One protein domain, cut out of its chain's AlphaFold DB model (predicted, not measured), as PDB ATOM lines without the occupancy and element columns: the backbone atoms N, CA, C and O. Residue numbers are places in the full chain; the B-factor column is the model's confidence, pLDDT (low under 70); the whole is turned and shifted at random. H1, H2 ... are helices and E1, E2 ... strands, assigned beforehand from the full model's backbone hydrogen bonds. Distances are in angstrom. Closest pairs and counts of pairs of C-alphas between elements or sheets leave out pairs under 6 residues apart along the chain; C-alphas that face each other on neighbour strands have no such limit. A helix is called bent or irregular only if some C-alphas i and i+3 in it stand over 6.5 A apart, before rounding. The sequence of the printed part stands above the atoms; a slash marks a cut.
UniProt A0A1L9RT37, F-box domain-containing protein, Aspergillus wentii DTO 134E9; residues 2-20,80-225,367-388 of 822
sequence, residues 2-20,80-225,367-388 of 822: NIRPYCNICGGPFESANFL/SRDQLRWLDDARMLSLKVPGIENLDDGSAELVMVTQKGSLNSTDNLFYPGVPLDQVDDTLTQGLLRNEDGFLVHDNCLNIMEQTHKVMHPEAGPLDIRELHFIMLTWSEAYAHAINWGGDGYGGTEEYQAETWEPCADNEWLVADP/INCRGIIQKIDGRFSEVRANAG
ATOM      1  N   ASN A   2      -8.728  44.494  -1.668       45.88
ATOM      2  CA  ASN A   2      -7.799  43.802  -2.566       45.88
ATOM      3  C   ASN A   2      -7.583  44.679  -3.801       45.88
ATOM      4  O   ASN A   2      -8.393  44.648  -4.721       45.88
ATOM      5  N   ILE A   3      -6.505  45.466  -3.809       57.75
ATOM      6  CA  ILE A   3      -6.038  46.183  -5.008       57.75
ATOM      7  C   ILE A   3      -5.863  45.144  -6.132       57.75
ATOM      8  O   ILE A   3      -5.390  44.043  -5.853       57.75
ATOM      9  N   ARG A   4      -6.244  45.399  -7.386       67.06
ATOM     10  CA  ARG A   4      -5.900  44.482  -8.486       67.06
ATOM     11  C   ARG A   4      -4.397  44.548  -8.787       67.06
ATOM     12  O   ARG A   4      -3.800  45.615  -8.707       67.06
ATOM     13  N   PRO A   5      -3.766  43.420  -9.131       75.75
ATOM     14  CA  PRO A   5      -2.333  43.398  -9.377       75.75
ATOM     15  C   PRO A   5      -1.984  44.156 -10.664       75.75
ATOM     16  O   PRO A   5      -2.652  43.999 -11.687       75.75
ATOM     17  N   TYR A   6      -0.916  44.948 -10.611       83.31
ATOM     18  CA  TYR A   6      -0.416  45.752 -11.725       83.31
ATOM     19  C   TYR A   6       1.090  45.551 -11.905       83.31
ATOM     20  O   TYR A   6       1.820  45.204 -10.976       83.31
ATOM     21  N   CYS A   7       1.573  45.798 -13.116       88.31
ATOM     22  CA  CYS A   7       2.991  45.739 -13.432       88.31
ATOM     23  C   CYS A   7       3.746  46.916 -12.809       88.31
ATOM     24  O   CYS A   7       3.463  48.076 -13.112       88.31
ATOM     25  N   ASN A   8       4.775  46.622 -12.011       87.12
ATOM     26  CA  ASN A   8       5.565  47.630 -11.294       87.12
ATOM     27  C   ASN A   8       6.421  48.531 -12.209       87.12
ATOM     28  O   ASN A   8       6.981  49.519 -11.746       87.12
ATOM     29  N   ILE A   9       6.516  48.240 -13.514       88.81
ATOM     30  CA  ILE A   9       7.215  49.090 -14.497       88.81
ATOM     31  C   ILE A   9       6.243  50.006 -15.256       88.81
ATOM     32  O   ILE A   9       6.534  51.185 -15.464       88.81
ATOM     33  N   CYS A  10       5.107  49.479 -15.722       88.00
ATOM     34  CA  CYS A  10       4.215  50.203 -16.638       88.00
ATOM     35  C   CYS A  10       2.837  50.555 -16.059       88.00
ATOM     36  O   CYS A  10       2.093  51.276 -16.720       88.00
ATOM     37  N   GLY A  11       2.481  50.041 -14.877       84.06
ATOM     38  CA  GLY A  11       1.141  50.183 -14.287       84.06
ATOM     39  C   GLY A  11       0.040  49.415 -15.033       84.06
ATOM     40  O   GLY A  11      -1.138  49.603 -14.756       84.06
ATOM     41  N   GLY A  12       0.398  48.580 -16.014       86.62
ATOM     42  CA  GLY A  12      -0.557  47.791 -16.795       86.62
ATOM     43  C   GLY A  12      -1.090  46.566 -16.034       86.62
ATOM     44  O   GLY A  12      -0.425  46.098 -15.107       86.62
ATOM     45  N   PRO A  13      -2.249  46.021 -16.438       87.69
ATOM     46  CA  PRO A  13      -2.877  44.868 -15.793       87.69
ATOM     47  C   PRO A  13      -2.202  43.545 -16.199       87.69
ATOM     48  O   PRO A  13      -1.467  43.499 -17.184       87.69
ATOM     49  N   PHE A  14      -2.469  42.462 -15.462       86.00
ATOM     50  CA  PHE A  14      -1.947  41.104 -15.726       86.00
ATOM     51  C   PHE A  14      -2.978  40.128 -16.301       86.00
ATOM     52  O   PHE A  14      -2.845  38.915 -16.174       86.00
ATOM     53  N   GLU A  15      -4.025  40.665 -16.910       85.00
ATOM     54  CA  GLU A  15      -5.032  39.888 -17.617       85.00
ATOM     55  C   GLU A  15      -5.161  40.476 -19.021       85.00
ATOM     56  O   GLU A  15      -4.932  41.670 -19.215       85.00
ATOM     57  N   SER A  16      -5.535  39.662 -20.002       86.38
ATOM     58  CA  SER A  16      -5.932  40.113 -21.342       86.38
ATOM     59  C   SER A  16      -7.450  40.059 -21.565       86.38
ATOM     60  O   SER A  16      -7.958  40.577 -22.565       86.38
ATOM     61  N   ALA A  17      -8.187  39.443 -20.635       84.81
ATOM     62  CA  ALA A  17      -9.640  39.294 -20.676       84.81
ATOM     63  C   ALA A  17     -10.376  40.565 -20.223       84.81
ATOM     64  O   ALA A  17      -9.825  41.408 -19.524       84.81
ATOM     65  N   ASN A  18     -11.653  40.691 -20.600       85.12
ATOM     66  CA  ASN A  18     -12.553  41.767 -20.172       85.12
ATOM     67  C   ASN A  18     -12.114  43.199 -20.532       85.12
ATOM     68  O   ASN A  18     -12.618  44.145 -19.942       85.12
ATOM     69  N   PHE A  19     -11.235  43.401 -21.517       88.56
ATOM     70  CA  PHE A  19     -10.878  44.756 -21.968       88.56
ATOM     71  C   PHE A  19     -11.633  45.218 -23.209       88.56
ATOM     72  O   PHE A  19     -11.946  46.399 -23.326       88.56
ATOM     73  N   LEU A  20     -11.938  44.309 -24.137       90.06
ATOM     74  CA  LEU A  20     -12.661  44.642 -25.368       90.06
ATOM     75  C   LEU A  20     -14.160  44.745 -25.100       90.06
ATOM     76  O   LEU A  20     -14.703  43.911 -24.382       90.06
ATOM     77  N   SER A  80      -6.757  44.612 -31.161       89.31
ATOM     78  CA  SER A  80      -7.098  43.187 -31.298       89.31
ATOM     79  C   SER A  80      -6.844  42.403 -30.004       89.31
ATOM     80  O   SER A  80      -5.913  42.725 -29.270       89.31
ATOM     81  N   ARG A  81      -7.558  41.285 -29.783       87.56
ATOM     82  CA  ARG A  81      -7.283  40.363 -28.655       87.56
ATOM     83  C   ARG A  81      -5.829  39.876 -28.641       87.56
ATOM     84  O   ARG A  81      -5.221  39.788 -27.584       87.56
ATOM     85  N   ASP A  82      -5.237  39.640 -29.811       88.94
ATOM     86  CA  ASP A  82      -3.830  39.236 -29.918       88.94
ATOM     87  C   ASP A  82      -2.855  40.317 -29.422       88.94
ATOM     88  O   ASP A  82      -1.778  39.982 -28.946       88.94
ATOM     89  N   GLN A  83      -3.219  41.604 -29.501       89.12
ATOM     90  CA  GLN A  83      -2.418  42.703 -28.943       89.12
ATOM     91  C   GLN A  83      -2.508  42.824 -27.424       89.12
ATOM     92  O   GLN A  83      -1.720  43.572 -26.859       89.12
ATOM     93  N   LEU A  84      -3.440  42.121 -26.780       91.06
ATOM     94  CA  LEU A  84      -3.602  42.122 -25.328       91.06
ATOM     95  C   LEU A  84      -2.898  40.932 -24.664       91.06
ATOM     96  O   LEU A  84      -2.596  41.001 -23.482       91.06
ATOM     97  N   ARG A  85      -2.593  39.858 -25.408       90.62
ATOM     98  CA  ARG A  85      -2.039  38.604 -24.853       90.62
ATOM     99  C   ARG A  85      -0.726  38.772 -24.088       90.62
ATOM    100  O   ARG A  85      -0.463  38.010 -23.173       90.62
ATOM    101  N   TRP A  86       0.089  39.765 -24.441       92.06
ATOM    102  CA  TRP A  86       1.343  40.032 -23.730       92.06
ATOM    103  C   TRP A  86       1.131  40.446 -22.261       92.06
ATOM    104  O   TRP A  86       2.076  40.394 -21.481       92.06
ATOM    105  N   LEU A  87      -0.080  40.871 -21.878       91.06
ATOM    106  CA  LEU A  87      -0.413  41.230 -20.498       91.06
ATOM    107  C   LEU A  87      -0.431  40.009 -19.572       91.06
ATOM    108  O   LEU A  87      -0.101  40.143 -18.398       91.06
ATOM    109  N   ASP A  88      -0.756  38.831 -20.112       88.06
ATOM    110  CA  ASP A  88      -0.784  37.564 -19.368       88.06
ATOM    111  C   ASP A  88       0.639  37.046 -19.071       88.06
ATOM    112  O   ASP A  88       0.841  36.152 -18.248       88.06
ATOM    113  N   ASP A  89       1.644  37.620 -19.742       89.62
ATOM    114  CA  ASP A  89       3.037  37.207 -19.686       89.62
ATOM    115  C   ASP A  89       3.776  37.920 -18.545       89.62
ATOM    116  O   ASP A  89       4.495  38.906 -18.748       89.62
ATOM    117  N   ALA A  90       3.607  37.407 -17.328       89.88
ATOM    118  CA  ALA A  90       4.172  37.992 -16.119       89.88
ATOM    119  C   ALA A  90       5.427  37.259 -15.624       89.88
ATOM    120  O   ALA A  90       5.610  36.053 -15.809       89.88
ATOM    121  N   ARG A  91       6.290  38.012 -14.946       90.81
ATOM    122  CA  ARG A  91       7.402  37.525 -14.128       90.81
ATOM    123  C   ARG A  91       7.376  38.228 -12.782       90.81
ATOM    124  O   ARG A  91       6.832  39.322 -12.654       90.81
ATOM    125  N   MET A  92       8.019  37.618 -11.802       87.94
ATOM    126  CA  MET A  92       8.237  38.202 -10.489       87.94
ATOM    127  C   MET A  92       9.730  38.452 -10.292       87.94
ATOM    128  O   MET A  92      10.554  37.566 -10.528       87.94
ATOM    129  N   LEU A  93      10.058  39.670  -9.877       87.69
ATOM    130  CA  LEU A  93      11.373  40.049  -9.381       87.69
ATOM    131  C   LEU A  93      11.393  39.775  -7.883       87.69
ATOM    132  O   LEU A  93      10.664  40.427  -7.141       87.69
ATOM    133  N   SER A  94      12.194  38.817  -7.440       78.50
ATOM    134  CA  SER A  94      12.217  38.378  -6.048       78.50
ATOM    135  C   SER A  94      13.638  38.100  -5.579       78.50
ATOM    136  O   SER A  94      14.458  37.598  -6.337       78.50
ATOM    137  N   LEU A  95      13.937  38.392  -4.313       67.06
ATOM    138  CA  LEU A  95      15.185  37.959  -3.673       67.06
ATOM    139  C   LEU A  95      15.094  36.537  -3.089       67.06
ATOM    140  O   LEU A  95      16.118  35.966  -2.713       67.06
ATOM    141  N   LYS A  96      13.888  35.962  -3.023       60.44
ATOM    142  CA  LYS A  96      13.586  34.643  -2.463       60.44
ATOM    143  C   LYS A  96      12.608  33.942  -3.400       60.44
ATOM    144  O   LYS A  96      11.423  34.214  -3.323       60.44
ATOM    145  N   VAL A  97      13.055  33.040  -4.274       52.75
ATOM    146  CA  VAL A  97      12.107  32.209  -5.042       52.75
ATOM    147  C   VAL A  97      11.793  30.949  -4.228       52.75
ATOM    148  O   VAL A  97      12.660  30.076  -4.130       52.75
ATOM    149  N   PRO A  98      10.599  30.830  -3.618       42.94
ATOM    150  CA  PRO A  98      10.203  29.647  -2.861       42.94
ATOM    151  C   PRO A  98      10.086  28.428  -3.786       42.94
ATOM    152  O   PRO A  98       9.650  28.542  -4.932       42.94
ATOM    153  N   GLY A  99      10.493  27.252  -3.305       42.81
ATOM    154  CA  GLY A  99      10.295  25.977  -4.008       42.81
ATOM    155  C   GLY A  99      11.356  25.588  -5.049       42.81
ATOM    156  O   GLY A  99      11.301  24.476  -5.573       42.81
ATOM    157  N   ILE A 100      12.367  26.423  -5.317       45.75
ATOM    158  CA  ILE A 100      13.550  26.018  -6.101       45.75
ATOM    159  C   ILE A 100      14.658  25.572  -5.138       45.75
ATOM    160  O   ILE A 100      15.700  26.204  -5.000       45.75
ATOM    161  N   GLU A 101      14.419  24.467  -4.434       40.38
ATOM    162  CA  GLU A 101      15.377  23.896  -3.473       40.38
ATOM    163  C   GLU A 101      16.507  23.085  -4.149       40.38
ATOM    164  O   GLU A 101      17.401  22.599  -3.471       40.38
ATOM    165  N   ASN A 102      16.500  22.945  -5.486       34.38
ATOM    166  CA  ASN A 102      17.367  22.005  -6.221       34.38
ATOM    167  C   ASN A 102      18.037  22.574  -7.492       34.38
ATOM    168  O   ASN A 102      18.235  21.834  -8.458       34.38
ATOM    169  N   LEU A 103      18.400  23.861  -7.549       38.06
ATOM    170  CA  LEU A 103      19.347  24.315  -8.581       38.06
ATOM    171  C   LEU A 103      20.776  24.214  -8.046       38.06
ATOM    172  O   LEU A 103      21.346  25.175  -7.539       38.06
ATOM    173  N   ASP A 104      21.341  23.018  -8.197       35.06
ATOM    174  CA  ASP A 104      22.717  22.630  -7.854       35.06
ATOM    175  C   ASP A 104      23.788  23.267  -8.778       35.06
ATOM    176  O   ASP A 104      24.929  22.824  -8.827       35.06
ATOM    177  N   ASP A 105      23.450  24.324  -9.520       34.25
ATOM    178  CA  ASP A 105      24.308  24.900 -10.556       34.25
ATOM    179  C   ASP A 105      24.409  26.417 -10.399       34.25
ATOM    180  O   ASP A 105      23.685  27.150 -11.056       34.25
ATOM    181  N   GLY A 106      25.320  26.895  -9.542       37.81
ATOM    182  CA  GLY A 106      26.082  28.151  -9.687       37.81
ATOM    183  C   GLY A 106      25.416  29.395 -10.310       37.81
ATOM    184  O   GLY A 106      26.112  30.200 -10.923       37.81
ATOM    185  N   SER A 107      24.107  29.594 -10.195       38.53
ATOM    186  CA  SER A 107      23.370  30.610 -10.949       38.53
ATOM    187  C   SER A 107      22.642  31.570 -10.015       38.53
ATOM    188  O   SER A 107      21.530  31.989 -10.308       38.53
ATOM    189  N   ALA A 108      23.245  31.929  -8.881       43.91
ATOM    190  CA  ALA A 108      22.623  32.797  -7.877       43.91
ATOM    191  C   ALA A 108      22.165  34.170  -8.433       43.91
ATOM    192  O   ALA A 108      21.241  34.762  -7.889       43.91
ATOM    193  N   GLU A 109      22.731  34.652  -9.550       43.41
ATOM    194  CA  GLU A 109      22.235  35.850 -10.257       43.41
ATOM    195  C   GLU A 109      20.980  35.584 -11.126       43.41
ATOM    196  O   GLU A 109      20.191  36.494 -11.356       43.41
ATOM    197  N   LEU A 110      20.746  34.336 -11.551       44.00
ATOM    198  CA  LEU A 110      19.584  33.875 -12.334       44.00
ATOM    199  C   LEU A 110      18.351  33.530 -11.477       44.00
ATOM    200  O   LEU A 110      17.284  33.300 -12.035       44.00
ATOM    201  N   VAL A 111      18.467  33.500 -10.144       56.00
ATOM    202  CA  VAL A 111      17.357  33.124  -9.240       56.00
ATOM    203  C   VAL A 111      16.487  34.328  -8.854       56.00
ATOM    204  O   VAL A 111      15.466  34.149  -8.213       56.00
ATOM    205  N   MET A 112      16.824  35.557  -9.268       71.31
ATOM    206  CA  MET A 112      16.062  36.747  -8.845       71.31
ATOM    207  C   MET A 112      14.902  37.147  -9.762       71.31
ATOM    208  O   MET A 112      14.132  38.053  -9.447       71.31
ATOM    209  N   VAL A 113      14.775  36.482 -10.909       82.19
ATOM    210  CA  VAL A 113      13.661  36.666 -11.840       82.19
ATOM    211  C   VAL A 113      13.034  35.307 -12.078       82.19
ATOM    212  O   VAL A 113      13.697  34.385 -12.550       82.19
ATOM    213  N   THR A 114      11.753  35.173 -11.770       83.31
ATOM    214  CA  THR A 114      11.055  33.906 -11.971       83.31
ATOM    215  C   THR A 114      10.918  33.552 -13.457       83.31
ATOM    216  O   THR A 114      11.031  34.392 -14.366       83.31
ATOM    217  N   GLN A 115      10.655  32.270 -13.729       82.56
ATOM    218  CA  GLN A 115      10.163  31.871 -15.043       82.56
ATOM    219  C   GLN A 115       8.859  32.609 -15.353       82.56
ATOM    220  O   GLN A 115       8.088  32.942 -14.452       82.56
ATOM    221  N   LYS A 116       8.616  32.835 -16.644       87.31
ATOM    222  CA  LYS A 116       7.348  33.375 -17.121       87.31
ATOM    223  C   LYS A 116       6.203  32.518 -16.582       87.31
ATOM    224  O   LYS A 116       6.261  31.293 -16.661       87.31
ATOM    225  N   GLY A 117       5.208  33.170 -16.012       85.56
ATOM    226  CA  GLY A 117       4.090  32.528 -15.346       85.56
ATOM    227  C   GLY A 117       2.827  33.347 -15.505       85.56
ATOM    228  O   GLY A 117       2.802  34.341 -16.236       85.56
ATOM    229  N   SER A 118       1.793  32.932 -14.795       80.19
ATOM    230  CA  SER A 118       0.498  33.590 -14.842       80.19
ATOM    231  C   SER A 118      -0.007  33.904 -13.443       80.19
ATOM    232  O   SER A 118       0.346  33.252 -12.460       80.19
ATOM    233  N   LEU A 119      -0.817  34.950 -13.364       81.56
ATOM    234  CA  LEU A 119      -1.388  35.440 -12.125       81.56
ATOM    235  C   LEU A 119      -2.855  35.045 -12.060       81.56
ATOM    236  O   LEU A 119      -3.620  35.373 -12.963       81.56
ATOM    237  N   ASN A 120      -3.249  34.360 -10.995       77.56
ATOM    238  CA  ASN A 120      -4.653  34.100 -10.737       77.56
ATOM    239  C   ASN A 120      -5.228  35.276  -9.939       77.56
ATOM    240  O   ASN A 120      -4.808  35.587  -8.827       77.56
ATOM    241  N   SER A 121      -6.185  35.983 -10.532       69.06
ATOM    242  CA  SER A 121      -6.814  37.147  -9.904       69.06
ATOM    243  C   SER A 121      -7.787  36.792  -8.783       69.06
ATOM    244  O   SER A 121      -8.149  37.673  -8.003       69.06
ATOM    245  N   THR A 122      -8.201  35.524  -8.683       72.56
ATOM    246  CA  THR A 122      -9.158  35.056  -7.668       72.56
ATOM    247  C   THR A 122      -8.495  34.890  -6.304       72.56
ATOM    248  O   THR A 122      -9.051  35.320  -5.294       72.56
ATOM    249  N   ASP A 123      -7.313  34.278  -6.274       72.94
ATOM    250  CA  ASP A 123      -6.515  34.031  -5.065       72.94
ATOM    251  C   ASP A 123      -5.369  35.048  -4.891       72.94
ATOM    252  O   ASP A 123      -4.760  35.106  -3.827       72.94
ATOM    253  N   ASN A 124      -5.120  35.889  -5.905       76.31
ATOM    254  CA  ASN A 124      -4.033  36.864  -5.957       76.31
ATOM    255  C   ASN A 124      -2.629  36.225  -5.872       76.31
ATOM    256  O   ASN A 124      -1.688  36.853  -5.379       76.31
ATOM    257  N   LEU A 125      -2.491  34.996  -6.378       82.88
ATOM    258  CA  LEU A 125      -1.243  34.233  -6.384       82.88
ATOM    259  C   LEU A 125      -0.635  34.140  -7.787       82.88
ATOM    260  O   LEU A 125      -1.318  33.886  -8.784       82.88
ATOM    261  N   PHE A 126       0.682  34.337  -7.861       83.75
ATOM    262  CA  PHE A 126       1.468  34.169  -9.079       83.75
ATOM    263  C   PHE A 126       2.071  32.765  -9.153       83.75
ATOM    264  O   PHE A 126       2.707  32.312  -8.203       83.75
ATOM    265  N   TYR A 127       1.938  32.108 -10.303       82.94
ATOM    266  CA  TYR A 127       2.420  30.747 -10.531       82.94
ATOM    267  C   TYR A 127       3.545  30.747 -11.583       82.94
ATOM    268  O   TYR A 127       3.269  30.839 -12.784       82.94
ATOM    269  N   PRO A 128       4.827  30.669 -11.172       81.88
ATOM    270  CA  PRO A 128       5.956  30.623 -12.099       81.88
ATOM    271  C   PRO A 128       5.944  29.358 -12.966       81.88
ATOM    272  O   PRO A 128       5.785  28.257 -12.448       81.88
ATOM    273  N   GLY A 129       6.194  29.486 -14.273       75.88
ATOM    274  CA  GLY A 129       6.396  28.338 -15.171       75.88
ATOM    275  C   GLY A 129       5.146  27.507 -15.481       75.88
ATOM    276  O   GLY A 129       5.240  26.552 -16.251       75.88
ATOM    277  N   VAL A 130       3.983  27.873 -14.931       66.75
ATOM    278  CA  VAL A 130       2.709  27.177 -15.140       66.75
ATOM    279  C   VAL A 130       1.712  28.140 -15.790       66.75
ATOM    280  O   VAL A 130       1.445  29.205 -15.231       66.75
ATOM    281  N   PRO A 131       1.164  27.815 -16.972       64.62
ATOM    282  CA  PRO A 131       0.061  28.580 -17.538       64.62
ATOM    283  C   PRO A 131      -1.229  28.363 -16.722       64.62
ATOM    284  O   PRO A 131      -1.449  27.280 -16.183       64.62
ATOM    285  N   LEU A 132      -2.098  29.380 -16.650       62.72
ATOM    286  CA  LEU A 132      -3.339  29.375 -15.844       62.72
ATOM    287  C   LEU A 132      -4.247  28.149 -16.057       62.72
ATOM    288  O   LEU A 132      -4.910  27.714 -15.123       62.72
ATOM    289  N   ASP A 133      -4.280  27.580 -17.263       61.34
ATOM    290  CA  ASP A 133      -5.109  26.416 -17.606       61.34
ATOM    291  C   ASP A 133      -4.565  25.078 -17.064       61.34
ATOM    292  O   ASP A 133      -5.218  24.045 -17.210       61.34
ATOM    293  N   GLN A 134      -3.383  25.094 -16.440       61.41
ATOM    294  CA  GLN A 134      -2.678  23.923 -15.905       61.41
ATOM    295  C   GLN A 134      -2.381  24.030 -14.403       61.41
ATOM    296  O   GLN A 134      -1.700  23.160 -13.857       61.41
ATOM    297  N   VAL A 135      -2.875  25.075 -13.732       60.53
ATOM    298  CA  VAL A 135      -2.761  25.216 -12.276       60.53
ATOM    299  C   VAL A 135      -3.710  24.205 -11.621       60.53
ATOM    300  O   VAL A 135      -4.926  24.368 -11.663       60.53
ATOM    301  N   ASP A 136      -3.152  23.126 -11.068       58.22
ATOM    302  CA  ASP A 136      -3.870  22.131 -10.260       58.22
ATOM    303  C   ASP A 136      -3.717  22.493  -8.771       58.22
ATOM    304  O   ASP A 136      -2.624  22.872  -8.341       58.22
ATOM    305  N   ASP A 137      -4.775  22.323  -7.969       53.94
ATOM    306  CA  ASP A 137      -4.858  22.693  -6.539       53.94
ATOM    307  C   ASP A 137      -3.803  21.990  -5.653       53.94
ATOM    308  O   ASP A 137      -3.711  22.229  -4.449       53.94
ATOM    309  N   THR A 138      -3.012  21.075  -6.221       49.12
ATOM    310  CA  THR A 138      -2.162  20.138  -5.481       49.12
ATOM    311  C   THR A 138      -0.651  20.306  -5.679       49.12
ATOM    312  O   THR A 138       0.090  19.606  -4.985       49.12
ATOM    313  N   LEU A 139      -0.151  21.187  -6.567       47.09
ATOM    314  CA  LEU A 139       1.261  21.095  -7.007       47.09
ATOM    315  C   LEU A 139       2.119  22.371  -7.121       47.09
ATOM    316  O   LEU A 139       3.307  22.234  -7.407       47.09
ATOM    317  N   THR A 140       1.635  23.576  -6.819       56.09
ATOM    318  CA  THR A 140       2.506  24.774  -6.837       56.09
ATOM    319  C   THR A 140       2.211  25.718  -5.683       56.09
ATOM    320  O   THR A 140       1.085  26.185  -5.541       56.09
ATOM    321  N   GLN A 141       3.232  26.027  -4.874       66.56
ATOM    322  CA  GLN A 141       3.188  27.171  -3.962       66.56
ATOM    323  C   GLN A 141       3.115  28.437  -4.820       66.56
ATOM    324  O   GLN A 141       4.095  28.816  -5.460       66.56
ATOM    325  N   GLY A 142       1.926  29.030  -4.901       71.06
ATOM    326  CA  GLY A 142       1.750  30.343  -5.505       71.06
ATOM    327  C   GLY A 142       2.519  31.399  -4.712       71.06
ATOM    328  O   GLY A 142       2.677  31.271  -3.499       71.06
ATOM    329  N   LEU A 143       3.003  32.425  -5.407       78.00
ATOM    330  CA  LEU A 143       3.772  33.524  -4.827       78.00
ATOM    331  C   LEU A 143       2.883  34.745  -4.614       78.00
ATOM    332  O   LEU A 143       2.136  35.147  -5.514       78.00
ATOM    333  N   LEU A 144       2.995  35.357  -3.444       74.88
ATOM    334  CA  LEU A 144       2.292  36.565  -3.051       74.88
ATOM    335  C   LEU A 144       3.001  37.794  -3.623       74.88
ATOM    336  O   LEU A 144       4.192  38.032  -3.435       74.88
ATOM    337  N   ARG A 145       2.250  38.623  -4.347       74.69
ATOM    338  CA  ARG A 145       2.767  39.892  -4.878       74.69
ATOM    339  C   ARG A 145       3.157  40.841  -3.739       74.69
ATOM    340  O   ARG A 145       2.463  40.901  -2.729       74.69
ATOM    341  N   ASN A 146       4.189  41.649  -3.950       69.38
ATOM    342  CA  ASN A 146       4.737  42.642  -3.015       69.38
ATOM    343  C   ASN A 146       5.217  42.079  -1.658       69.38
ATOM    344  O   ASN A 146       5.916  42.791  -0.949       69.38
ATOM    345  N   GLU A 147       4.897  40.825  -1.329       71.69
ATOM    346  CA  GLU A 147       5.428  40.075  -0.186       71.69
ATOM    347  C   GLU A 147       6.602  39.192  -0.632       71.69
ATOM    348  O   GLU A 147       7.719  39.360  -0.148       71.69
ATOM    349  N   ASP A 148       6.391  38.329  -1.634       74.75
ATOM    350  CA  ASP A 148       7.454  37.488  -2.197       74.75
ATOM    351  C   ASP A 148       8.275  38.220  -3.267       74.75
ATOM    352  O   ASP A 148       9.409  37.837  -3.546       74.75
ATOM    353  N   GLY A 149       7.737  39.276  -3.886       82.12
ATOM    354  CA  GLY A 149       8.446  40.065  -4.896       82.12
ATOM    355  C   GLY A 149       7.554  40.957  -5.764       82.12
ATOM    356  O   GLY A 149       6.335  41.016  -5.607       82.12
ATOM    357  N   PHE A 150       8.161  41.651  -6.728       86.25
ATOM    358  CA  PHE A 150       7.483  42.616  -7.600       86.25
ATOM    359  C   PHE A 150       7.098  42.001  -8.940       86.25
ATOM    360  O   PHE A 150       7.951  41.553  -9.708       86.25
ATOM    361  N   LEU A 151       5.805  42.028  -9.262       88.25
ATOM    362  CA  LEU A 151       5.311  41.564 -10.556       88.25
ATOM    363  C   LEU A 151       5.596  42.578 -11.668       88.25
ATOM    364  O   LEU A 151       5.370  43.783 -11.516       88.25
ATOM    365  N   VAL A 152       6.042  42.071 -12.815       91.44
ATOM    366  CA  VAL A 152       6.352  42.837 -14.029       91.44
ATOM    367  C   VAL A 152       6.007  42.028 -15.282       91.44
ATOM    368  O   VAL A 152       6.069  40.802 -15.275       91.44
ATOM    369  N   HIS A 153       5.666  42.692 -16.387       93.00
ATOM    370  CA  HIS A 153       5.511  42.010 -17.680       93.00
ATOM    371  C   HIS A 153       6.871  41.635 -18.274       93.00
ATOM    372  O   HIS A 153       7.818  42.424 -18.203       93.00
ATOM    373  N   ASP A 154       6.947  40.488 -18.953       92.88
ATOM    374  CA  ASP A 154       8.155  40.035 -19.661       92.88
ATOM    375  C   ASP A 154       8.643  41.083 -20.678       92.88
ATOM    376  O   ASP A 154       9.806  41.487 -20.670       92.88
ATOM    377  N   ASN A 155       7.724  41.641 -21.472       92.94
ATOM    378  CA  ASN A 155       8.042  42.702 -22.431       92.94
ATOM    379  C   ASN A 155       8.577  43.980 -21.763       92.94
ATOM    380  O   ASN A 155       9.445  44.648 -22.331       92.94
ATOM    381  N   CYS A 156       8.097  44.326 -20.565       93.50
ATOM    382  CA  CYS A 156       8.606  45.478 -19.817       93.50
ATOM    383  C   CYS A 156      10.050  45.249 -19.354       93.50
ATOM    384  O   CYS A 156      10.871  46.158 -19.476       93.50
ATOM    385  N   LEU A 157      10.388  44.037 -18.897       92.44
ATOM    386  CA  LEU A 157      11.768  43.667 -18.565       92.44
ATOM    387  C   LEU A 157      12.679  43.668 -19.795       92.44
ATOM    388  O   LEU A 157      13.770  44.233 -19.749       92.44
ATOM    389  N   ASN A 158      12.211  43.142 -20.928       91.62
ATOM    390  CA  ASN A 158      12.974  43.173 -22.178       91.62
ATOM    391  C   ASN A 158      13.292  44.615 -22.612       91.62
ATOM    392  O   ASN A 158      14.415  44.916 -23.023       91.62
ATOM    393  N   ILE A 159      12.327  45.536 -22.505       93.44
ATOM    394  CA  ILE A 159      12.552  46.961 -22.800       93.44
ATOM    395  C   ILE A 159      13.497  47.594 -21.767       93.44
ATOM    396  O   ILE A 159      14.348  48.399 -22.149       93.44
ATOM    397  N   MET A 160      13.410  47.209 -20.491       93.19
ATOM    398  CA  MET A 160      14.331  47.660 -19.442       93.19
ATOM    399  C   MET A 160      15.783  47.296 -19.767       93.19
ATOM    400  O   MET A 160      16.643  48.174 -19.788       93.19
ATOM    401  N   GLU A 161      16.062  46.033 -20.092       91.38
ATOM    402  CA  GLU A 161      17.412  45.581 -20.450       91.38
ATOM    403  C   GLU A 161      17.959  46.307 -21.684       91.38
ATOM    404  O   GLU A 161      19.134  46.675 -21.743       91.38
ATOM    405  N   GLN A 162      17.104  46.533 -22.686       90.56
ATOM    406  CA  GLN A 162      17.471  47.294 -23.880       90.56
ATOM    407  C   GLN A 162      17.795  48.748 -23.532       90.56
ATOM    408  O   GLN A 162      18.778  49.296 -24.030       90.56
ATOM    409  N   THR A 163      16.999  49.359 -22.656       92.00
ATOM    410  CA  THR A 163      17.216  50.729 -22.181       92.00
ATOM    411  C   THR A 163      18.536  50.829 -21.420       92.00
ATOM    412  O   THR A 163      19.327  51.726 -21.709       92.00
ATOM    413  N   HIS A 164      18.832  49.863 -20.544       91.50
ATOM    414  CA  HIS A 164      20.102  49.779 -19.822       91.50
ATOM    415  C   HIS A 164      21.295  49.708 -20.782       91.50
ATOM    416  O   HIS A 164      22.208  50.519 -20.679       91.50
ATOM    417  N   LYS A 165      21.257  48.817 -21.784       89.88
ATOM    418  CA  LYS A 165      22.322  48.690 -22.800       89.88
ATOM    419  C   LYS A 165      22.539  49.971 -23.611       89.88
ATOM    420  O   LYS A 165      23.658  50.256 -24.019       89.88
ATOM    421  N   VAL A 166      21.479  50.737 -23.877       87.62
ATOM    422  CA  VAL A 166      21.586  52.016 -24.600       87.62
ATOM    423  C   VAL A 166      22.178  53.112 -23.716       87.62
ATOM    424  O   VAL A 166      22.958  53.927 -24.206       87.62
ATOM    425  N   MET A 167      21.796  53.158 -22.439       87.25
ATOM    426  CA  MET A 167      22.294  54.157 -21.492       87.25
ATOM    427  C   MET A 167      23.735  53.875 -21.057       87.25
ATOM    428  O   MET A 167      24.521  54.810 -20.937       87.25
ATOM    429  N   HIS A 168      24.083  52.597 -20.906       87.62
ATOM    430  CA  HIS A 168      25.361  52.122 -20.384       87.62
ATOM    431  C   HIS A 168      25.971  51.042 -21.292       87.62
ATOM    432  O   HIS A 168      26.033  49.875 -20.910       87.62
ATOM    433  N   PRO A 169      26.431  51.395 -22.508       82.75
ATOM    434  CA  PRO A 169      26.912  50.420 -23.494       82.75
ATOM    435  C   PRO A 169      28.176  49.667 -23.061       82.75
ATOM    436  O   PRO A 169      28.405  48.550 -23.515       82.75
ATOM    437  N   GLU A 170      28.979  50.275 -22.186       82.12
ATOM    438  CA  GLU A 170      30.209  49.692 -21.638       82.12
ATOM    439  C   GLU A 170      29.971  48.961 -20.302       82.12
ATOM    440  O   GLU A 170      30.887  48.340 -19.766       82.12
ATOM    441  N   ALA A 171      28.762  49.050 -19.734       78.56
ATOM    442  CA  ALA A 171      28.427  48.357 -18.498       78.56
ATOM    443  C   ALA A 171      27.997  46.909 -18.768       78.56
ATOM    444  O   ALA A 171      27.609  46.536 -19.877       78.56
ATOM    445  N   GLY A 172      28.061  46.085 -17.719       79.00
ATOM    446  CA  GLY A 172      27.543  44.720 -17.733       79.00
ATOM    447  C   GLY A 172      26.009  44.650 -17.850       79.00
ATOM    448  O   GLY A 172      25.351  45.641 -18.171       79.00
ATOM    449  N   PRO A 173      25.403  43.477 -17.607       84.50
ATOM    450  CA  PRO A 173      23.950  43.372 -17.496       84.50
ATOM    451  C   PRO A 173      23.412  44.242 -16.346       84.50
ATOM    452  O   PRO A 173      24.142  44.568 -15.411       84.50
ATOM    453  N   LEU A 174      22.129  44.605 -16.426       85.31
ATOM    454  CA  LEU A 174      21.423  45.316 -15.357       85.31
ATOM    455  C   LEU A 174      21.476  44.495 -14.058       85.31
ATOM    456  O   LEU A 174      21.107  43.321 -14.071       85.31
ATOM    457  N   ASP A 175      21.879  45.108 -12.943       83.81
ATOM    458  CA  ASP A 175      21.825  44.441 -11.639       83.81
ATOM    459  C   ASP A 175      20.379  44.428 -11.119       83.81
ATOM    460  O   ASP A 175      19.815  45.446 -10.707       83.81
ATOM    461  N   ILE A 176      19.759  43.246 -11.149       84.50
ATOM    462  CA  ILE A 176      18.369  43.047 -10.721       84.50
ATOM    463  C   ILE A 176      18.184  43.330  -9.220       84.50
ATOM    464  O   ILE A 176      17.084  43.694  -8.811       84.50
ATOM    465  N   ARG A 177      19.238  43.246  -8.393       77.81
ATOM    466  CA  ARG A 177      19.146  43.562  -6.953       77.81
ATOM    467  C   ARG A 177      18.919  45.039  -6.729       77.81
ATOM    468  O   ARG A 177      18.069  45.412  -5.930       77.81
ATOM    469  N   GLU A 178      19.661  45.871  -7.447       84.56
ATOM    470  CA  GLU A 178      19.504  47.321  -7.382       84.56
ATOM    471  C   GLU A 178      18.124  47.736  -7.913       84.56
ATOM    472  O   GLU A 178      17.483  48.612  -7.336       84.56
ATOM    473  N   LEU A 179      17.616  47.053  -8.950       87.12
ATOM    474  CA  LEU A 179      16.244  47.237  -9.433       87.12
ATOM    475  C   LEU A 179      15.202  46.868  -8.367       87.12
ATOM    476  O   LEU A 179      14.324  47.680  -8.074       87.12
ATOM    477  N   HIS A 180      15.304  45.674  -7.775       83.38
ATOM    478  CA  HIS A 180      14.414  45.221  -6.703       83.38
ATOM    479  C   HIS A 180      14.446  46.191  -5.519       83.38
ATOM    480  O   HIS A 180      13.410  46.534  -4.959       83.38
ATOM    481  N   PHE A 181      15.635  46.668  -5.153       78.81
ATOM    482  CA  PHE A 181      15.816  47.620  -4.070       78.81
ATOM    483  C   PHE A 181      15.113  48.954  -4.342       78.81
ATOM    484  O   PHE A 181      14.391  49.459  -3.486       78.81
ATOM    485  N   ILE A 182      15.267  49.502  -5.551       81.88
ATOM    486  CA  ILE A 182      14.549  50.716  -5.955       81.88
ATOM    487  C   ILE A 182      13.035  50.491  -5.929       81.88
ATOM    488  O   ILE A 182      12.315  51.372  -5.476       81.88
ATOM    489  N   MET A 183      12.538  49.330  -6.362       82.06
ATOM    490  CA  MET A 183      11.106  49.020  -6.279       82.06
ATOM    491  C   MET A 183      10.608  48.938  -4.833       82.06
ATOM    492  O   MET A 183       9.562  49.507  -4.534       82.06
ATOM    493  N   LEU A 184      11.375  48.312  -3.935       77.19
ATOM    494  CA  LEU A 184      11.032  48.189  -2.517       77.19
ATOM    495  C   LEU A 184      10.930  49.548  -1.826       77.19
ATOM    496  O   LEU A 184       9.871  49.867  -1.294       77.19
ATOM    497  N   THR A 185      11.972  50.385  -1.917       71.25
ATOM    498  CA  THR A 185      11.940  51.708  -1.271       71.25
ATOM    499  C   THR A 185      10.763  52.554  -1.760       71.25
ATOM    500  O   THR A 185      10.150  53.287  -0.995       71.25
ATOM    501  N   TRP A 186      10.442  52.476  -3.051       71.69
ATOM    502  CA  TRP A 186       9.370  53.286  -3.627       71.69
ATOM    503  C   TRP A 186       7.973  52.726  -3.344       71.69
ATOM    504  O   TRP A 186       7.024  53.497  -3.241       71.69
ATOM    505  N   SER A 187       7.843  51.406  -3.197       69.25
ATOM    506  CA  SER A 187       6.609  50.747  -2.766       69.25
ATOM    507  C   SER A 187       6.210  51.165  -1.346       69.25
ATOM    508  O   SER A 187       5.043  51.472  -1.105       69.25
ATOM    509  N   GLU A 188       7.177  51.189  -0.424       62.72
ATOM    510  CA  GLU A 188       6.963  51.539   0.987       62.72
ATOM    511  C   GLU A 188       6.628  53.028   1.168       62.72
ATOM    512  O   GLU A 188       5.690  53.358   1.892       62.72
ATOM    513  N   ALA A 189       7.314  53.918   0.441       54.44
ATOM    514  CA  ALA A 189       7.125  55.366   0.558       54.44
ATOM    515  C   ALA A 189       5.776  55.888   0.011       54.44
ATOM    516  O   ALA A 189       5.296  56.932   0.448       54.44
ATOM    517  N   TYR A 190       5.151  55.201  -0.955       50.66
ATOM    518  CA  TYR A 190       4.018  55.751  -1.726       50.66
ATOM    519  C   TYR A 190       2.708  54.962  -1.640       50.66
ATOM    520  O   TYR A 190       1.875  55.065  -2.540       50.66
ATOM    521  N   ALA A 191       2.485  54.203  -0.561       53.81
ATOM    522  CA  ALA A 191       1.203  53.538  -0.288       53.81
ATOM    523  C   ALA A 191       0.603  52.839  -1.532       53.81
ATOM    524  O   ALA A 191      -0.531  53.105  -1.933       53.81
ATOM    525  N   HIS A 192       1.386  51.925  -2.122       57.25
ATOM    526  CA  HIS A 192       1.007  51.038  -3.232       57.25
ATOM    527  C   HIS A 192       0.979  51.634  -4.652       57.25
ATOM    528  O   HIS A 192       0.471  50.968  -5.549       57.25
ATOM    529  N   ALA A 193       1.539  52.821  -4.910       62.66
ATOM    530  CA  ALA A 193       1.681  53.322  -6.281       62.66
ATOM    531  C   ALA A 193       3.087  53.878  -6.566       62.66
ATOM    532  O   ALA A 193       3.555  54.791  -5.896       62.66
ATOM    533  N   ILE A 194       3.776  53.341  -7.578       68.44
ATOM    534  CA  ILE A 194       5.116  53.787  -7.973       68.44
ATOM    535  C   ILE A 194       5.028  54.707  -9.194       68.44
ATOM    536  O   ILE A 194       4.596  54.262 -10.261       68.44
ATOM    537  N   ASN A 195       5.514  55.948  -9.062       71.44
ATOM    538  CA  ASN A 195       5.699  56.902 -10.163       71.44
ATOM    539  C   ASN A 195       7.169  56.972 -10.619       71.44
ATOM    540  O   ASN A 195       8.056  57.400  -9.875       71.44
ATOM    541  N   TRP A 196       7.431  56.632 -11.883       78.94
ATOM    542  CA  TRP A 196       8.778  56.688 -12.467       78.94
ATOM    543  C   TRP A 196       9.155  58.026 -13.137       78.94
ATOM    544  O   TRP A 196      10.299  58.169 -13.570       78.94
ATOM    545  N   GLY A 197       8.257  59.020 -13.177       61.38
ATOM    546  CA  GLY A 197       8.518  60.384 -13.670       61.38
ATOM    547  C   GLY A 197       8.177  60.624 -15.149       61.38
ATOM    548  O   GLY A 197       8.944  61.263 -15.870       61.38
ATOM    549  N   GLY A 198       7.051  60.090 -15.631       57.06
ATOM    550  CA  GLY A 198       6.638  60.170 -17.037       57.06
ATOM    551  C   GLY A 198       5.968  61.491 -17.444       57.06
ATOM    552  O   GLY A 198       4.758  61.522 -17.658       57.06
ATOM    553  N   ASP A 199       6.732  62.570 -17.641       54.72
ATOM    554  CA  ASP A 199       6.186  63.817 -18.202       54.72
ATOM    555  C   ASP A 199       5.674  63.593 -19.644       54.72
ATOM    556  O   ASP A 199       6.450  63.426 -20.589       54.72
ATOM    557  N   GLY A 200       4.345  63.594 -19.815       53.41
ATOM    558  CA  GLY A 200       3.651  63.550 -21.112       53.41
ATOM    559  C   GLY A 200       2.642  62.411 -21.312       53.41
ATOM    560  O   GLY A 200       1.875  62.483 -22.270       53.41
ATOM    561  N   TYR A 201       2.611  61.404 -20.432       60.44
ATOM    562  CA  TYR A 201       1.689  60.253 -20.512       60.44
ATOM    563  C   TYR A 201       0.852  60.020 -19.244       60.44
ATOM    564  O   TYR A 201       0.161  59.010 -19.175       60.44
ATOM    565  N   GLY A 202       0.917  60.925 -18.262       54.75
ATOM    566  CA  GLY A 202       0.424  60.654 -16.908       54.75
ATOM    567  C   GLY A 202       1.414  59.770 -16.146       54.75
ATOM    568  O   GLY A 202       2.131  58.956 -16.740       54.75
ATOM    569  N   GLY A 203       1.531  59.980 -14.839       61.50
ATOM    570  CA  GLY A 203       2.367  59.122 -14.003       61.50
ATOM    571  C   GLY A 203       1.786  57.702 -13.927       61.50
ATOM    572  O   GLY A 203       0.583  57.501 -14.090       61.50
ATOM    573  N   THR A 204       2.627  56.684 -13.717       65.00
ATOM    574  CA  THR A 204       2.163  55.287 -13.619       65.00
ATOM    575  C   THR A 204       1.168  55.061 -12.481       65.00
ATOM    576  O   THR A 204       0.346  54.153 -12.582       65.00
ATOM    577  N   GLU A 205       1.192  55.910 -11.455       67.12
ATOM    578  CA  GLU A 205       0.257  55.945 -10.332       67.12
ATOM    579  C   GLU A 205      -1.197  56.176 -10.753       67.12
ATOM    580  O   GLU A 205      -2.103  55.631 -10.127       67.12
ATOM    581  N   GLU A 206      -1.441  56.911 -11.845       65.75
ATOM    582  CA  GLU A 206      -2.799  57.190 -12.336       65.75
ATOM    583  C   GLU A 206      -3.527  55.909 -12.774       65.75
ATOM    584  O   GLU A 206      -4.756  55.870 -12.841       65.75
ATOM    585  N   TYR A 207      -2.765  54.846 -13.046       69.50
ATOM    586  CA  TYR A 207      -3.258  53.557 -13.529       69.50
ATOM    587  C   TYR A 207      -3.118  52.432 -12.493       69.50
ATOM    588  O   TYR A 207      -3.477  51.289 -12.774       69.50
ATOM    589  N   GLN A 208      -2.623  52.748 -11.293       69.06
ATOM    590  CA  GLN A 208      -2.398  51.814 -10.181       69.06
ATOM    591  C   GLN A 208      -3.536  51.892  -9.148       69.06
ATOM    592  O   GLN A 208      -3.317  51.874  -7.939       69.06
ATOM    593  N   ALA A 209      -4.776  52.011  -9.630       63.66
ATOM    594  CA  ALA A 209      -5.970  52.051  -8.791       63.66
ATOM    595  C   ALA A 209      -6.389  50.648  -8.306       63.66
ATOM    596  O   ALA A 209      -5.973  49.626  -8.852       63.66
ATOM    597  N   GLU A 210      -7.289  50.594  -7.313       60.56
ATOM    598  CA  GLU A 210      -7.833  49.331  -6.786       60.56
ATOM    599  C   GLU A 210      -8.450  48.441  -7.876       60.56
ATOM    600  O   GLU A 210      -8.408  47.215  -7.776       60.56
ATOM    601  N   THR A 211      -8.993  49.046  -8.935       67.69
ATOM    602  CA  THR A 211      -9.548  48.340 -10.091       67.69
ATOM    603  C   THR A 211      -9.040  48.961 -11.386       67.69
ATOM    604  O   THR A 211      -9.018  50.180 -11.542       67.69
ATOM    605  N   TRP A 212      -8.613  48.107 -12.318       76.38
ATOM    606  CA  TRP A 212      -8.206  48.545 -13.646       76.38
ATOM    607  C   TRP A 212      -9.431  48.557 -14.556       76.38
ATOM    608  O   TRP A 212     -10.046  47.513 -14.782       76.38
ATOM    609  N   GLU A 213      -9.787  49.730 -15.076       81.06
ATOM    610  CA  GLU A 213     -10.947  49.900 -15.949       81.06
ATOM    611  C   GLU A 213     -10.516  50.323 -17.358       81.06
ATOM    612  O   GLU A 213      -9.864  51.362 -17.512       81.06
ATOM    613  N   PRO A 214     -10.921  49.589 -18.412       85.12
ATOM    614  CA  PRO A 214     -10.694  50.039 -19.775       85.12
ATOM    615  C   PRO A 214     -11.467  51.335 -20.025       85.12
ATOM    616  O   PRO A 214     -12.697  51.358 -20.012       85.12
ATOM    617  N   CYS A 215     -10.749  52.424 -20.269       83.00
ATOM    618  CA  CYS A 215     -11.333  53.715 -20.624       83.00
ATOM    619  C   CYS A 215     -11.061  53.996 -22.098       83.00
ATOM    620  O   CYS A 215      -9.927  53.835 -22.539       83.00
ATOM    621  N   ALA A 216     -12.074  54.422 -22.854       79.25
ATOM    622  CA  ALA A 216     -11.888  54.788 -24.258       79.25
ATOM    623  C   ALA A 216     -10.743  55.808 -24.429       79.25
ATOM    624  O   ALA A 216     -10.506  56.625 -23.539       79.25
ATOM    625  N   ASP A 217     -10.043  55.735 -25.564       80.44
ATOM    626  CA  ASP A 217      -8.870  56.553 -25.920       80.44
ATOM    627  C   ASP A 217      -7.578  56.227 -25.133       80.44
ATOM    628  O   ASP A 217      -6.526  56.836 -25.363       80.44
ATOM    629  N   ASN A 218      -7.622  55.219 -24.251       84.56
ATOM    630  CA  ASN A 218      -6.472  54.699 -23.507       84.56
ATOM    631  C   ASN A 218      -6.021  53.297 -23.965       84.56
ATOM    632  O   ASN A 218      -5.326  52.597 -23.227       84.56
ATOM    633  N   GLU A 219      -6.381  52.861 -25.177       88.00
ATOM    634  CA  GLU A 219      -5.996  51.556 -25.749       88.00
ATOM    635  C   GLU A 219      -4.469  51.369 -25.790       88.00
ATOM    636  O   GLU A 219      -3.944  50.263 -25.654       88.00
ATOM    637  N   TRP A 220      -3.729  52.467 -25.939       86.62
ATOM    638  CA  TRP A 220      -2.268  52.484 -25.916       86.62
ATOM    639  C   TRP A 220      -1.664  52.048 -24.576       86.62
ATOM    640  O   TRP A 220      -0.497  51.676 -24.553       86.62
ATOM    641  N   LEU A 221      -2.413  52.019 -23.465       86.44
ATOM    642  CA  LEU A 221      -1.906  51.500 -22.185       86.44
ATOM    643  C   LEU A 221      -1.671  49.981 -22.216       86.44
ATOM    644  O   LEU A 221      -0.828  49.476 -21.468       86.44
ATOM    645  N   VAL A 222      -2.413  49.266 -23.068       89.69
ATOM    646  CA  VAL A 222      -2.477  47.795 -23.118       89.69
ATOM    647  C   VAL A 222      -2.043  47.202 -24.455       89.69
ATOM    648  O   VAL A 222      -1.904  45.988 -24.566       89.69
ATOM    649  N   ALA A 223      -1.797  48.027 -25.471       91.25
ATOM    650  CA  ALA A 223      -1.309  47.564 -26.764       91.25
ATOM    651  C   ALA A 223       0.090  46.941 -26.659       91.25
ATOM    652  O   ALA A 223       0.987  47.554 -26.089       91.25
ATOM    653  N   ASP A 224       0.307  45.764 -27.248       92.38
ATOM    654  CA  ASP A 224       1.618  45.101 -27.244       92.38
ATOM    655  C   ASP A 224       2.757  46.038 -27.714       92.38
ATOM    656  O   ASP A 224       2.762  46.465 -28.876       92.38
ATOM    657  N   PRO A 225       3.736  46.358 -26.839       91.12
ATOM    658  CA  PRO A 225       4.837  47.264 -27.158       91.12
ATOM    659  C   PRO A 225       5.927  46.618 -28.030       91.12
ATOM    660  O   PRO A 225       6.869  47.301 -28.449       91.12
ATOM    661  N   ILE A 367      10.318  55.310 -21.430       87.62
ATOM    662  CA  ILE A 367      10.452  56.475 -20.541       87.62
ATOM    663  C   ILE A 367      10.476  56.025 -19.076       87.62
ATOM    664  O   ILE A 367      11.368  56.451 -18.344       87.62
ATOM    665  N   ASN A 368       9.583  55.114 -18.680       87.81
ATOM    666  CA  ASN A 368       9.565  54.558 -17.324       87.81
ATOM    667  C   ASN A 368      10.866  53.811 -17.009       87.81
ATOM    668  O   ASN A 368      11.500  54.084 -15.995       87.81
ATOM    669  N   CYS A 369      11.313  52.922 -17.903       91.38
ATOM    670  CA  CYS A 369      12.576  52.196 -17.764       91.38
ATOM    671  C   CYS A 369      13.766  53.147 -17.616       91.38
ATOM    672  O   CYS A 369      14.614  52.951 -16.751       91.38
ATOM    673  N   ARG A 370      13.816  54.215 -18.420       89.75
ATOM    674  CA  ARG A 370      14.849  55.246 -18.303       89.75
ATOM    675  C   ARG A 370      14.786  55.941 -16.942       89.75
ATOM    676  O   ARG A 370      15.836  56.130 -16.339       89.75
ATOM    677  N   GLY A 371      13.597  56.311 -16.467       86.75
ATOM    678  CA  GLY A 371      13.412  56.920 -15.147       86.75
ATOM    679  C   GLY A 371      13.891  56.006 -14.018       86.75
ATOM    680  O   GLY A 371      14.618  56.451 -13.132       86.75
ATOM    681  N   ILE A 372      13.576  54.712 -14.097       88.81
ATOM    682  CA  ILE A 372      14.049  53.687 -13.155       88.81
ATOM    683  C   ILE A 372      15.578  53.584 -13.182       88.81
ATOM    684  O   ILE A 372      16.207  53.672 -12.133       88.81
ATOM    685  N   ILE A 373      16.188  53.459 -14.364       90.88
ATOM    686  CA  ILE A 373      17.651  53.365 -14.501       90.88
ATOM    687  C   ILE A 373      18.330  54.630 -13.969       90.88
ATOM    688  O   ILE A 373      19.313  54.530 -13.250       90.88
ATOM    689  N   GLN A 374      17.781  55.817 -14.236       88.06
ATOM    690  CA  GLN A 374      18.310  57.065 -13.681       88.06
ATOM    691  C   GLN A 374      18.239  57.100 -12.149       88.06
ATOM    692  O   GLN A 374      19.155  57.623 -11.520       88.06
ATOM    693  N   LYS A 375      17.185  56.539 -11.540       85.12
ATOM    694  CA  LYS A 375      17.079  56.402 -10.077       85.12
ATOM    695  C   LYS A 375      18.082  55.388  -9.531       85.12
ATOM    696  O   LYS A 375      18.706  55.661  -8.512       85.12
ATOM    697  N   ILE A 376      18.273  54.260 -10.221       87.88
ATOM    698  CA  ILE A 376      19.324  53.285  -9.903       87.88
ATOM    699  C   ILE A 376      20.690  53.982  -9.942       87.88
ATOM    700  O   ILE A 376      21.426  53.946  -8.963       87.88
ATOM    701  N   ASP A 377      21.018  54.679 -11.028       88.12
ATOM    702  CA  ASP A 377      22.307  55.355 -11.170       88.12
ATOM    703  C   ASP A 377      22.490  56.460 -10.131       88.12
ATOM    704  O   ASP A 377      23.556  56.547  -9.525       88.12
ATOM    705  N   GLY A 378      21.462  57.275  -9.887       83.38
ATOM    706  CA  GLY A 378      21.501  58.323  -8.869       83.38
ATOM    707  C   GLY A 378      21.785  57.775  -7.472       83.38
ATOM    708  O   GLY A 378      22.482  58.422  -6.699       83.38
ATOM    709  N   ARG A 379      21.305  56.562  -7.169       81.31
ATOM    710  CA  ARG A 379      21.454  55.940  -5.849       81.31
ATOM    711  C   ARG A 379      22.721  55.097  -5.699       81.31
ATOM    712  O   ARG A 379      23.323  55.088  -4.632       81.31
ATOM    713  N   PHE A 380      23.139  54.398  -6.753       85.69
ATOM    714  CA  PHE A 380      24.194  53.384  -6.672       85.69
ATOM    715  C   PHE A 380      25.512  53.775  -7.347       85.69
ATOM    716  O   PHE A 380      26.514  53.110  -7.100       85.69
ATOM    717  N   SER A 381      25.582  54.833  -8.167       85.56
ATOM    718  CA  SER A 381      26.821  55.154  -8.908       85.56
ATOM    719  C   SER A 381      28.021  55.401  -7.996       85.56
ATOM    720  O   SER A 381      29.100  54.861  -8.245       85.56
ATOM    721  N   GLU A 382      27.841  56.177  -6.924       83.75
ATOM    722  CA  GLU A 382      28.919  56.436  -5.963       83.75
ATOM    723  C   GLU A 382      29.302  55.165  -5.196       83.75
ATOM    724  O   GLU A 382      30.485  54.866  -5.028       83.75
ATOM    725  N   VAL A 383      28.312  54.363  -4.799       86.50
ATOM    726  CA  VAL A 383      28.549  53.097  -4.099       86.50
ATOM    727  C   VAL A 383      29.314  52.108  -4.973       86.50
ATOM    728  O   VAL A 383      30.288  51.526  -4.507       86.50
ATOM    729  N   ARG A 384      28.955  51.959  -6.253       86.38
ATOM    730  CA  ARG A 384      29.685  51.101  -7.200       86.38
ATOM    731  C   ARG A 384      31.130  51.567  -7.388       86.38
ATOM    732  O   ARG A 384      32.031  50.733  -7.438       86.38
ATOM    733  N   ALA A 385      31.358  52.880  -7.471       86.69
ATOM    734  CA  ALA A 385      32.705  53.440  -7.583       86.69
ATOM    735  C   ALA A 385      33.552  53.147  -6.332       86.69
ATOM    736  O   ALA A 385      34.730  52.815  -6.446       86.69
ATOM    737  N   ASN A 386      32.936  53.219  -5.153       88.06
ATOM    738  CA  ASN A 386      33.580  52.974  -3.866       88.06
ATOM    739  C   ASN A 386      33.749  51.481  -3.526       88.06
ATOM    740  O   ASN A 386      34.668  51.137  -2.791       88.06
ATOM    741  N   ALA A 387      32.901  50.586  -4.036       86.56
ATOM    742  CA  ALA A 387      32.952  49.153  -3.728       86.56
ATOM    743  C   ALA A 387      34.097  48.402  -4.436       86.56
ATOM    744  O   ALA A 387      34.513  47.332  -3.982       86.56
ATOM    745  N   GLY A 388      34.615  48.960  -5.533       84.62
ATOM    746  CA  GLY A 388      35.635  48.330  -6.371       84.62
ATOM    747  C   GLY A 388      35.092  47.207  -7.269       84.62
ATOM    748  O   GLY A 388      33.941  46.777  -7.170       84.62
TER     749      GLY A 388
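What this domain is: This is residues 2 to 20, 80 to 225 and 367 to 388 of the 822 residues of the protein "F-box domain-containing protein" of Aspergillus wentii DTO 134E9 (UniProt A0A1L9RT37). Little regular structure: long loops spread round a small core, the antiparallel strand pair E1-E4, with hairpin E2-E3 beside E1 and H5 across H2 and H3. Residues 381 to 388 stick out. Of 187 printed residues, 73 are in H1 E1 E2 E3 E4 H2 H3 H4 H5, class mixed. It is compact, radius of gyration of the C-alphas 16.8 A, spans 49 by 46 by 30 A.

How they stand to each other: Look at E1, residues 90 to 93, and E4, 150 to 153: N 91 and O 152 are 2.8 A apart. In hairpin E2, 117 to 120, and E3, 125 to 128, N 127 and O 118 are 2.9 A apart. H5, 367 to 387, irregular with C-alphas 379 and 382 7.5 A apart, touches H2, 154 to 167, with residues 369 to 373 alone; the closest C-alphas, Met 160 and Cys 369, are 5.1 A apart. H5 touches H3, 176 to 189; the closest C-alphas, Glu 178 and Ile 376, are 6.5 A apart. H1, 85 to 88, and H4, 204 to 207, touch no helix. Every O i to N i+4 pair is within hydrogen-bond range in H2 and H3, 15 of 17 in H5.

Where its parts are: Find C-alpha 90 at (4.172, 37.992, -16.119); H5 runs 29.0 A to C-alpha 387 at (32.952, 49.153, -3.728).

The domain as a whole: Cuts leave gaps of 8.3 A from C-alpha 20 to 80 and 12.7 A from 225 to 367. Links E1 to E2, E3 to E4 and H3 to H4 are long. Confidence is under 70 in 57 residues, among them 95 to 111.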